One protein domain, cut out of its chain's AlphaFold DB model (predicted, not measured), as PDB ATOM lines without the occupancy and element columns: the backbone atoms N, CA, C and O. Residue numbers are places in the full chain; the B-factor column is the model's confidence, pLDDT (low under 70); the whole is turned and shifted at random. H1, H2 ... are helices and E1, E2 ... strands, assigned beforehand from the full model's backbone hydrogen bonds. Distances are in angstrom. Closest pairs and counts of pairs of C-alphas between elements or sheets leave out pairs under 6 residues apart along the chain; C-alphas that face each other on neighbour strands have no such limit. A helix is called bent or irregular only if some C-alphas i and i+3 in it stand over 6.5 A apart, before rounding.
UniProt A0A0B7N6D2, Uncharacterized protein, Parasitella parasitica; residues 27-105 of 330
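AT A GLANCE: This is residues 27 to 105 of the 330 residues of an uncharacterized protein of Parasitella parasitica (UniProt A0A0B7N6D2). A long helix, H1, sticks out as a free arm over residues 27 to 48, and its other end joins a small head in which H2 folds back along H1 as a helical hairpin and H3 sits close to H2. The arm makes the length of the whole. The printed part has 79 residues, with three named helices and one short strand in the order H1, H2, E1, H3; the class is mostly helix. It is only just extended, close to loose, with a radius of gyration of the C-alphas of 17.5 A and spans of 60 by 24 by 19 A.

HOW THE PARTS SIT: H1, residues 27 to 62, touches H2, residues 65 to 76, with residues 53 to 60 alone; the closest C-alphas, of Phe 60 and Lys 68, are 6.4 A apart. They form a hairpin at a shallow tilt of 25 degrees, opposite ways. The closest C-alphas of H2 and E1, residues 81 to 83, are those of Ala 73 and Leu 82, 4.7 A apart. E1 pairs with no named strand, and it is apart from H1. H3, residues 91 to 103, is close to H2 but not clearly touching: the closest C-alphas, of Val 65 and Met 100, are 5.7 A apart. These two helices run opposite ways at a steep tilt of 36 degrees, only just past shallow. H1 and H3 are near each other, with 5 pairs of C-alphas within 10 A. Every O i to N i+4 pair is within hydrogen-bond range in H2, against 28 of 32 in H1 and 5 of 9 in H3.

IN THESE COORDINATES: H1 begins at C-alpha 27, (623.480, 406.983, 518.986), and is 53.3 A long. It is irregular, with C-alphas 58 and 61 7.4 A apart. H2 is 15.9 A long and E1 6.1 A. H3 is 19.6 A long and ends at C-alpha 103, (638.275, 453.897, 485.817); it is only just irregular, with C-alphas 92 and 95 6.7 A apart.

THE WHOLE: The C-alphas farthest apart, of Gln 27 and Gly 105, are 59.8 A apart. Without residues 27 to 48, the body spans 32 by 25 by 19 A. The printed part has no cut and no long link. Mean pLDDT of the printed part is 80.7; 16 residues are under 70, among them residues 37 to 47.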
ATOM      1  N   GLN A  27     623.219 405.542 518.871       64.69
ATOM      2  CA  GLN A  27     623.480 406.983 518.986       64.69
ATOM      3  C   GLN A  27     624.808 407.390 518.339       64.69
ATOM      4  O   GLN A  27     624.854 408.399 517.646       64.69
ATOM      5  N   TYR A  28     625.862 406.588 518.514       69.88
ATOM      6  CA  TYR A  28     627.160 406.849 517.890       69.88
ATOM      7  C   TYR A  28     627.098 406.712 516.364       69.88
ATOM      8  O   TYR A  28     627.601 407.567 515.646       69.88
ATOM      9  N   ALA A  29     626.422 405.672 515.861       72.81
ATOM     10  CA  ALA A  29     626.202 405.491 514.427       72.81
ATOM     11  C   ALA A  29     625.332 406.610 513.826       72.81
ATOM     12  O   ALA A  29     625.583 407.036 512.703       72.81
ATOM     13  N   TYR A  30     624.344 407.105 514.577       67.31
ATOM     14  CA  TYR A  30     623.486 408.223 514.180       67.31
ATOM     15  C   TYR A  30     624.240 409.562 514.159       67.31
ATOM     16  O   TYR A  30     624.070 410.353 513.238       67.31
ATOM     17  N   GLN A  31     625.119 409.809 515.136       68.75
ATOM     18  CA  GLN A  31     626.006 410.975 515.117       68.75
ATOM     19  C   GLN A  31     626.989 410.928 513.949       68.75
ATOM     20  O   GLN A  31     627.131 411.932 513.264       68.75
ATOM     21  N   GLN A  32     627.603 409.773 513.677       70.56
ATOM     22  CA  GLN A  32     628.489 409.628 512.519       70.56
ATOM     23  C   GLN A  32     627.754 409.852 511.196       70.56
ATOM     24  O   GLN A  32     628.268 410.555 510.343       70.56
ATOM     25  N   THR A  33     626.532 409.335 511.038       74.06
ATOM     26  CA  THR A  33     625.749 409.575 509.811       74.06
ATOM     27  C   THR A  33     625.362 411.040 509.639       74.06
ATOM     28  O   THR A  33     625.424 411.543 508.526       74.06
ATOM     29  N   LEU A  34     625.031 411.752 510.720       64.56
ATOM     30  CA  LEU A  34     624.809 413.201 510.671       64.56
ATOM     31  C   LEU A  34     626.084 413.980 510.318       64.56
ATOM     32  O   LEU A  34     626.020 414.945 509.563       64.56
ATOM     33  N   GLU A  35     627.236 413.586 510.864       71.06
ATOM     34  CA  GLU A  35     628.528 414.205 510.547       71.06
ATOM     35  C   GLU A  35     628.930 413.954 509.086       71.06
ATOM     36  O   GLU A  35     629.350 414.892 508.409       71.06
ATOM     37  N   ASP A  36     628.726 412.733 508.585       70.62
ATOM     38  CA  ASP A  36     628.990 412.343 507.199       70.62
ATOM     39  C   ASP A  36     628.039 413.056 506.219       70.62
ATOM     40  O   ASP A  36     628.491 413.582 505.206       70.62
ATOM     41  N   GLU A  37     626.741 413.178 506.536       67.25
ATOM     42  CA  GLU A  37     625.772 413.931 505.717       67.25
ATOM     43  C   GLU A  37     626.113 415.427 505.635       67.25
ATOM     44  O   GLU A  37     625.959 416.050 504.582       67.25
ATOM     45  N   VAL A  38     626.599 416.018 506.732       66.31
ATOM     46  CA  VAL A  38     627.061 417.414 506.751       66.31
ATOM     47  C   VAL A  38     628.341 417.578 505.930       66.31
ATOM     48  O   VAL A  38     628.475 418.571 505.211       66.31
ATOM     49  N   LEU A  39     629.265 416.615 506.001       61.81
ATOM     50  CA  LEU A  39     630.485 416.609 505.192       61.81
ATOM     51  C   LEU A  39     630.170 416.465 503.701       61.81
ATOM     52  O   LEU A  39     630.683 417.242 502.897       61.81
ATOM     53  N   ASP A  40     629.295 415.536 503.327       62.94
ATOM     54  CA  ASP A  40     628.882 415.331 501.938       62.94
ATOM     55  C   ASP A  40     628.157 416.566 501.386       62.94
ATOM     56  O   ASP A  40     628.461 417.021 500.282       62.94
ATOM     57  N   ALA A  41     627.259 417.178 502.167       59.09
ATOM     58  CA  ALA A  41     626.593 418.421 501.779       59.09
ATOM     59  C   ALA A  41     627.592 419.574 501.577       59.09
ATOM     60  O   ALA A  41     627.508 420.287 500.574       59.09
ATOM     61  N   ALA A  42     628.566 419.724 502.481       56.56
ATOM     62  CA  ALA A  42     629.618 420.730 502.358       56.56
ATOM     63  C   ALA A  42     630.497 420.491 501.117       56.56
ATOM     64  O   ALA A  42     630.812 421.435 500.396       56.56
ATOM     65  N   THR A  43     630.829 419.232 500.823       64.19
ATOM     66  CA  THR A  43     631.660 418.855 499.668       64.19
ATOM     67  C   THR A  43     630.930 419.122 498.345       64.19
ATOM     68  O   THR A  43     631.495 419.696 497.415       64.19
ATOM     69  N   VAL A  44     629.634 418.793 498.270       65.44
ATOM     70  CA  VAL A  44     628.786 419.076 497.098       65.44
ATOM     71  C   VAL A  44     628.590 420.585 496.891       65.44
ATOM     72  O   VAL A  44     628.586 421.061 495.749       65.44
ATOM     73  N   GLU A  45     628.447 421.363 497.967       66.69
ATOM     74  CA  GLU A  45     628.408 422.826 497.882       66.69
ATOM     75  C   GLU A  45     629.739 423.416 497.404       66.69
ATOM     76  O   GLU A  45     629.730 424.331 496.574       66.69
ATOM     77  N   GLU A  46     630.870 422.876 497.859       66.88
ATOM     78  CA  GLU A  46     632.209 423.332 497.483       66.88
ATOM     79  C   GLU A  46     632.509 423.061 495.997       66.88
ATOM     80  O   GLU A  46     632.903 423.979 495.267       66.88
ATOM     81  N   ASP A  47     632.186 421.869 495.488       67.25
ATOM     82  CA  ASP A  47     632.323 421.522 494.063       67.25
ATOM     83  C   ASP A  47     631.408 422.373 493.159       67.25
ATOM     84  O   ASP A  47     631.796 422.845 492.075       67.25
ATOM     85  N   SER A  48     630.179 422.633 493.619       76.56
ATOM     86  CA  SER A  48     629.230 423.539 492.958       76.56
ATOM     87  C   SER A  48     629.759 424.975 492.927       76.56
ATOM     88  O   SER A  48     629.670 425.667 491.903       76.56
ATOM     89  N   TRP A  49     630.360 425.429 494.027       76.56
ATOM     90  CA  TRP A  49     630.947 426.756 494.167       76.56
ATOM     91  C   TRP A  49     632.170 426.952 493.271       76.56
ATOM     92  O   TRP A  49     632.256 427.957 492.556       76.56
ATOM     93  N   GLU A  50     633.081 425.981 493.219       76.81
ATOM     94  CA  GLU A  50     634.242 426.033 492.332       76.81
ATOM     95  C   GLU A  50     633.845 426.095 490.856       76.81
ATOM     96  O   GLU A  50     634.443 426.832 490.060       76.81
ATOM     97  N   THR A  51     632.813 425.341 490.481       74.19
ATOM     98  CA  THR A  51     632.307 425.306 489.107       74.19
ATOM     99  C   THR A  51     631.641 426.633 488.727       74.19
ATOM    100  O   THR A  51     631.904 427.179 487.645       74.19
ATOM    101  N   LYS A  52     630.849 427.221 489.638       76.19
ATOM    102  CA  LYS A  52     630.273 428.572 489.489       76.19
ATOM    103  C   LYS A  52     631.366 429.633 489.357       76.19
ATOM    104  O   LYS A  52     631.313 430.450 488.435       76.19
ATOM    105  N   LYS A  53     632.406 429.561 490.193       81.50
ATOM    106  CA  LYS A  53     633.571 430.454 490.164       81.50
ATOM    107  C   LYS A  53     634.307 430.384 488.826       81.50
ATOM    108  O   LYS A  53     634.467 431.408 488.165       81.50
ATOM    109  N   LYS A  54     634.676 429.183 488.360       78.62
ATOM    110  CA  LYS A  54     635.352 428.979 487.060       78.62
ATOM    111  C   LYS A  54     634.533 429.528 485.887       78.62
ATOM    112  O   LYS A  54     635.094 430.120 484.966       78.62
ATOM    113  N   THR A  55     633.213 429.353 485.917       74.50
ATOM    114  CA  THR A  55     632.310 429.850 484.867       74.50
ATOM    115  C   THR A  55     632.197 431.374 484.892       74.50
ATOM    116  O   THR A  55     632.359 432.018 483.856       74.50
ATOM    117  N   ALA A  56     631.999 431.968 486.070       74.75
ATOM    118  CA  ALA A  56     631.908 433.416 486.232       74.75
ATOM    119  C   ALA A  56     633.217 434.130 485.842       74.75
ATOM    120  O   ALA A  56     633.189 435.217 485.265       74.75
ATOM    121  N   GLU A  57     634.372 433.506 486.085       82.56
ATOM    122  CA  GLU A  57     635.677 434.059 485.711       82.56
ATOM    123  C   GLU A  57     635.895 434.169 484.199       82.56
ATOM    124  O   GLU A  57     636.561 435.106 483.748       82.56
ATOM    125  N   LYS A  58     635.311 433.269 483.394       80.94
ATOM    126  CA  LYS A  58     635.379 433.364 481.923       80.94
ATOM    127  C   LYS A  58     634.738 434.657 481.413       80.94
ATOM    128  O   LYS A  58     635.232 435.250 480.456       80.94
ATOM    129  N   ASN A  59     633.701 435.130 482.100       83.81
ATOM    130  CA  ASN A  59     632.963 436.338 481.737       83.81
ATOM    131  C   ASN A  59     633.558 437.618 482.343       83.81
ATOM    132  O   ASN A  59     633.167 438.715 481.947       83.81
ATOM    133  N   PHE A  60     634.552 437.505 483.235       88.62
ATOM    134  CA  PHE A  60     635.106 438.628 483.998       88.62
ATOM    135  C   PHE A  60     635.545 439.810 483.127       88.62
ATOM    136  O   PHE A  60     635.360 440.964 483.497       88.62
ATOM    137  N   LYS A  61     636.123 439.551 481.947       87.25
ATOM    138  CA  LYS A  61     636.628 440.610 481.055       87.25
ATOM    139  C   LYS A  61     635.517 441.552 480.570       87.25
ATOM    140  O   LYS A  61     635.784 442.746 480.419       87.25
ATOM    141  N   ASN A  62     634.314 441.016 480.368       88.75
ATOM    142  CA  ASN A  62     633.176 441.704 479.755       88.75
ATOM    143  C   ASN A  62     632.309 442.452 480.776       88.75
ATOM    144  O   ASN A  62     631.431 443.210 480.386       88.75
ATOM    145  N   LEU A  63     632.558 442.246 482.069       89.12
ATOM    146  CA  LEU A  63     631.855 442.928 483.149       89.12
ATOM    147  C   LEU A  63     632.219 444.422 483.214       89.12
ATOM    148  O   LEU A  63     633.344 444.817 482.865       89.12
ATOM    149  N   SER A  64     631.290 445.236 483.720       89.12
ATOM    150  CA  SER A  64     631.561 446.624 484.109       89.12
ATOM    151  C   SER A  64     632.600 446.682 485.243       89.12
ATOM    152  O   SER A  64     632.938 445.661 485.845       89.12
ATOM    153  N   VAL A  65     633.149 447.859 485.552       89.62
ATOM    154  CA  VAL A  65     634.118 447.996 486.659       89.62
ATOM    155  C   VAL A  65     633.483 447.644 488.004       89.62
ATOM    156  O   VAL A  65     634.078 446.886 488.774       89.62
ATOM    157  N   ALA A  66     632.269 448.136 488.259       86.25
ATOM    158  CA  ALA A  66     631.515 447.832 489.471       86.25
ATOM    159  C   ALA A  66     631.245 446.323 489.592       86.25
ATOM    160  O   ALA A  66     631.521 445.732 490.635       86.25
ATOM    161  N   ASP A  67     630.834 445.676 488.498       88.94
ATOM    162  CA  ASP A  67     630.572 444.233 488.475       88.94
ATOM    163  C   ASP A  67     631.849 443.399 488.601       88.94
ATOM    164  O   ASP A  67     631.834 442.317 489.186       88.94
ATOM    165  N   LYS A  68     632.987 443.890 488.095       91.88
ATOM    166  CA  LYS A  68     634.292 443.251 488.317       91.88
ATOM    167  C   LYS A  68     634.668 443.287 489.792       91.88
ATOM    168  O   LYS A  68     635.109 442.268 490.318       91.88
ATOM    169  N   PHE A  69     634.495 444.420 490.472       92.06
ATOM    170  CA  PHE A  69     634.727 444.485 491.915       92.06
ATOM    171  C   PHE A  69     633.731 443.620 492.690       92.06
ATOM    172  O   PHE A  69     634.163 442.892 493.578       92.06
ATOM    173  N   ALA A  70     632.450 443.614 492.310       89.69
ATOM    174  CA  ALA A  70     631.433 442.747 492.907       89.69
ATOM    175  C   ALA A  70     631.797 441.265 492.751       89.69
ATOM    176  O   ALA A  70     631.790 440.525 493.728       89.69
ATOM    177  N   HIS A  71     632.222 440.850 491.556       90.94
ATOM    178  CA  HIS A  71     632.719 439.501 491.302       90.94
ATOM    179  C   HIS A  71     633.912 439.162 492.206       90.94
ATOM    180  O   HIS A  71     633.935 438.107 492.840       90.94
ATOM    181  N   LEU A  72     634.910 440.049 492.291       91.75
ATOM    182  CA  LEU A  72     636.061 439.820 493.163       91.75
ATOM    183  C   LEU A  72     635.643 439.741 494.638       91.75
ATOM    184  O   LEU A  72     636.170 438.904 495.362       91.75
ATOM    185  N   ALA A  73     634.680 440.552 495.074       90.44
ATOM    186  CA  ALA A  73     634.169 440.533 496.439       90.44
ATOM    187  C   ALA A  73     633.441 439.227 496.761       90.44
ATOM    188  O   ALA A  73     633.699 438.633 497.801       90.44
ATOM    189  N   THR A  74     632.605 438.738 495.847       88.06
ATOM    190  CA  THR A  74     631.873 437.477 496.008       88.06
ATOM    191  C   THR A  74     632.804 436.269 496.133       88.06
ATOM    192  O   THR A  74     632.544 435.386 496.941       88.06
ATOM    193  N   TYR A  75     633.883 436.207 495.346       88.19
ATOM    194  CA  TYR A  75     634.729 435.004 495.264       88.19
ATOM    195  C   TYR A  75     636.045 435.070 496.046       88.19
ATOM    196  O   TYR A  75     636.716 434.037 496.183       88.19
ATOM    197  N   TYR A  76     636.454 436.266 496.470       89.56
ATOM    198  CA  TYR A  76     637.745 436.528 497.114       89.56
ATOM    199  C   TYR A  76     637.669 437.538 498.268       89.56
ATOM    200  O   TYR A  76     638.704 437.842 498.864       89.56
ATOM    201  N   GLY A  77     636.489 438.092 498.553       86.19
ATOM    202  CA  GLY A  77     636.247 438.876 499.756       86.19
ATOM    203  C   GLY A  77     636.006 437.982 500.971       86.19
ATOM    204  O   GLY A  77     635.678 436.806 500.841       86.19
ATOM    205  N   GLU A  78     636.157 438.565 502.153       83.81
ATOM    206  CA  GLU A  78     635.863 437.935 503.444       83.81
ATOM    207  C   GLU A  78     634.714 438.721 504.093       83.81
ATOM    208  O   GLU A  78     634.706 439.952 504.042       83.81
ATOM    209  N   ASP A  79     633.704 438.030 504.633       81.38
ATOM    210  CA  ASP A  79     632.530 438.633 505.294       81.38
ATOM    211  C   ASP A  79     631.799 439.712 504.462       81.38
ATOM    212  O   ASP A  79     631.307 440.725 504.967       81.38
ATOM    213  N   GLY A  80     631.733 439.511 503.141       80.44
ATOM    214  CA  GLY A  80     631.119 440.465 502.214       80.44
ATOM    215  C   GLY A  80     631.922 441.760 502.040       80.44
ATOM    216  O   GLY A  80     631.353 442.781 501.643       80.44
ATOM    217  N   ILE A  81     633.224 441.732 502.344       85.12
ATOM    218  CA  ILE A  81     634.161 442.841 502.179       85.12
ATOM    219  C   ILE A  81     635.308 442.414 501.259       85.12
ATOM    220  O   ILE A  81     636.039 441.461 501.527       85.12
ATOM    221  N   LEU A  82     635.532 443.181 500.195       91.62
ATOM    222  CA  LEU A  82     636.738 443.095 499.384       91.62
ATOM    223  C   LEU A  82     637.732 444.168 499.814       91.62
ATOM    224  O   LEU A  82     637.646 445.313 499.375       91.62
ATOM    225  N   ASN A  83     638.717 443.801 500.631       89.12
ATOM    226  CA  ASN A  83     639.810 444.705 500.974       89.12
ATOM    227  C   ASN A  83     640.980 444.536 499.997       89.12
ATOM    228  O   ASN A  83     641.764 443.599 500.124       89.12
ATOM    229  N   LEU A  84     641.159 445.465 499.054       89.75
ATOM    230  CA  LEU A  84     642.212 445.382 498.031       89.75
ATOM    231  C   LEU A  84     643.649 445.422 498.583       89.75
ATOM    232  O   LEU A  84     644.584 445.182 497.818       89.75
ATOM    233  N   GLN A  85     643.856 445.745 499.864       83.06
ATOM    234  CA  GLN A  85     645.180 445.688 500.493       83.06
ATOM    235  C   GLN A  85     645.536 444.301 501.035       83.06
ATOM    236  O   GLN A  85     646.719 443.982 501.162       83.06
ATOM    237  N   HIS A  86     644.534 443.491 501.373       82.06
ATOM    238  CA  HIS A  86     644.726 442.211 502.062       82.06
ATOM    239  C   HIS A  86     644.134 441.018 501.308       82.06
ATOM    240  O   HIS A  86     644.521 439.880 501.572       82.06
ATOM    241  N   ALA A  87     643.240 441.263 500.350       85.62
ATOM    242  CA  ALA A  87     642.600 440.225 499.563       85.62
ATOM    243  C   ALA A  87     643.640 439.406 498.789       85.62
ATOM    244  O   ALA A  87     644.480 439.939 498.054       85.62
ATOM    245  N   LYS A  88     643.544 438.082 498.914       86.94
ATOM    246  CA  LYS A  88     644.388 437.125 498.192       86.94
ATOM    247  C   LYS A  88     643.866 436.943 496.766       86.94
ATOM    248  O   LYS A  88     643.293 435.914 496.416       86.94
ATOM    249  N   LEU A  89     644.056 437.968 495.937       88.88
ATOM    250  CA  LEU A  89     643.608 437.962 494.547       88.88
ATOM    251  C   LEU A  89     644.567 437.164 493.646       88.88
ATOM    252  O   LEU A  89     645.782 437.385 493.680       88.88
ATOM    253  N   PRO A  90     644.057 436.270 492.779       89.19
ATOM    254  CA  PRO A  90     644.882 435.593 491.789       89.19
ATOM    255  C   PRO A  90     645.593 436.564 490.843       89.19
ATOM    256  O   PRO A  90     644.982 437.484 490.294       89.19
ATOM    257  N   LYS A  91     646.867 436.282 490.537       87.88
ATOM    258  CA  LYS A  91     647.718 437.117 489.662       87.88
ATOM    259  C   LYS A  91     647.091 437.434 488.299       87.88
ATOM    260  O   LYS A  91     647.361 438.491 487.734       87.88
ATOM    261  N   ARG A  92     646.229 436.551 487.776       86.94
ATOM    262  CA  ARG A  92     645.504 436.756 486.509       86.94
ATOM    263  C   ARG A  92     644.641 438.022 486.491       86.94
ATOM    264  O   ARG A  92     644.417 438.563 485.409       86.94
ATOM    265  N   PHE A  93     644.199 438.512 487.653       89.19
ATOM    266  CA  PHE A  93     643.407 439.737 487.763       89.19
ATOM    267  C   PHE A  93     644.249 441.015 487.819       89.19
ATOM    268  O   PHE A  93     643.729 442.086 487.514       89.19
ATOM    269  N   ASN A  94     645.553 440.928 488.105       87.19
ATOM    270  CA  ASN A  94     646.426 442.103 488.247       87.19
ATOM    271  C   ASN A  94     646.435 442.994 486.999       87.19
ATOM    272  O   ASN A  94     646.462 444.217 487.116       87.19
ATOM    273  N   LYS A  95     646.339 442.387 485.809       87.25
ATOM    274  CA  LYS A  95     646.255 443.118 484.533       87.25
ATOM    275  C   LYS A  95     644.991 443.978 484.400       87.25
ATOM    276  O   LYS A  95     645.000 444.943 483.649       87.25
ATOM    277  N   TYR A  96     643.916 443.631 485.113       90.06
ATOM    278  CA  TYR A  96     642.668 444.395 485.132       90.06
ATOM    279  C   TYR A  96     642.629 445.390 486.288       90.06
ATOM    280  O   TYR A  96     642.126 446.490 486.102       90.06
ATOM    281  N   LEU A  97     643.194 445.039 487.450       89.81
ATOM    282  CA  LEU A  97     643.104 445.849 488.669       89.81
ATOM    283  C   LEU A  97     643.590 447.286 488.489       89.81
ATOM    284  O   LEU A  97     642.962 448.189 489.026       89.81
ATOM    285  N   LYS A  98     644.678 447.513 487.740       87.75
ATOM    286  CA  LYS A  98     645.155 448.879 487.474       87.75
ATOM    287  C   LYS A  98     644.092 449.689 486.725       87.75
ATOM    288  O   LYS A  98     643.617 450.687 487.244       87.75
ATOM    289  N   LYS A  99     643.638 449.176 485.578       89.50
ATOM    290  CA  LYS A  99     642.593 449.806 484.762       89.50
ATOM    291  C   LYS A  99     641.290 450.013 485.547       89.50
ATOM    292  O   LYS A  99     640.689 451.068 485.449       89.50
ATOM    293  N   MET A 100     640.885 449.030 486.351       91.88
ATOM    294  CA  MET A 100     639.691 449.126 487.197       91.88
ATOM    295  C   MET A 100     639.813 450.230 488.250       91.88
ATOM    296  O   MET A 100     638.842 450.937 488.485       91.88
ATOM    297  N   LYS A 101     640.981 450.378 488.888       88.62
ATOM    298  CA  LYS A 101     641.229 451.459 489.854       88.62
ATOM    299  C   LYS A 101     641.193 452.825 489.181       88.62
ATOM    300  O   LYS A 101     640.536 453.719 489.702       88.62
ATOM    301  N   ASP A 102     641.833 452.944 488.021       85.00
ATOM    302  CA  ASP A 102     641.869 454.185 487.246       85.00
ATOM    303  C   ASP A 102     640.450 454.593 486.799       85.00
ATOM    304  O   ASP A 102     640.033 455.727 487.017       85.00
ATOM    305  N   GLU A 103     639.664 453.657 486.250       86.25
ATOM    306  CA  GLU A 103     638.275 453.897 485.817       86.25
ATOM    307  C   GLU A 103     637.321 454.171 486.989       86.25
ATOM    308  O   GLU A 103     636.392 454.963 486.853       86.25
ATOM    309  N   ALA A 104     637.558 453.560 488.154       83.69
ATOM    310  CA  ALA A 104     636.818 453.862 489.377       83.69
ATOM    311  C   ALA A 104     637.253 455.185 490.033       83.69
ATOM    312  O   ALA A 104     636.631 455.613 491.009       83.69
ATOM    313  N   GLY A 105     638.316 455.826 489.533       81.81
ATOM    314  CA  GLY A 105     638.883 457.034 490.119       81.81
ATOM    315  C   GLY A 105     639.381 456.825 491.549       81.81
ATOM    316  O   GLY A 105     639.205 457.723 492.363       81.81
TER     317      GLY A 105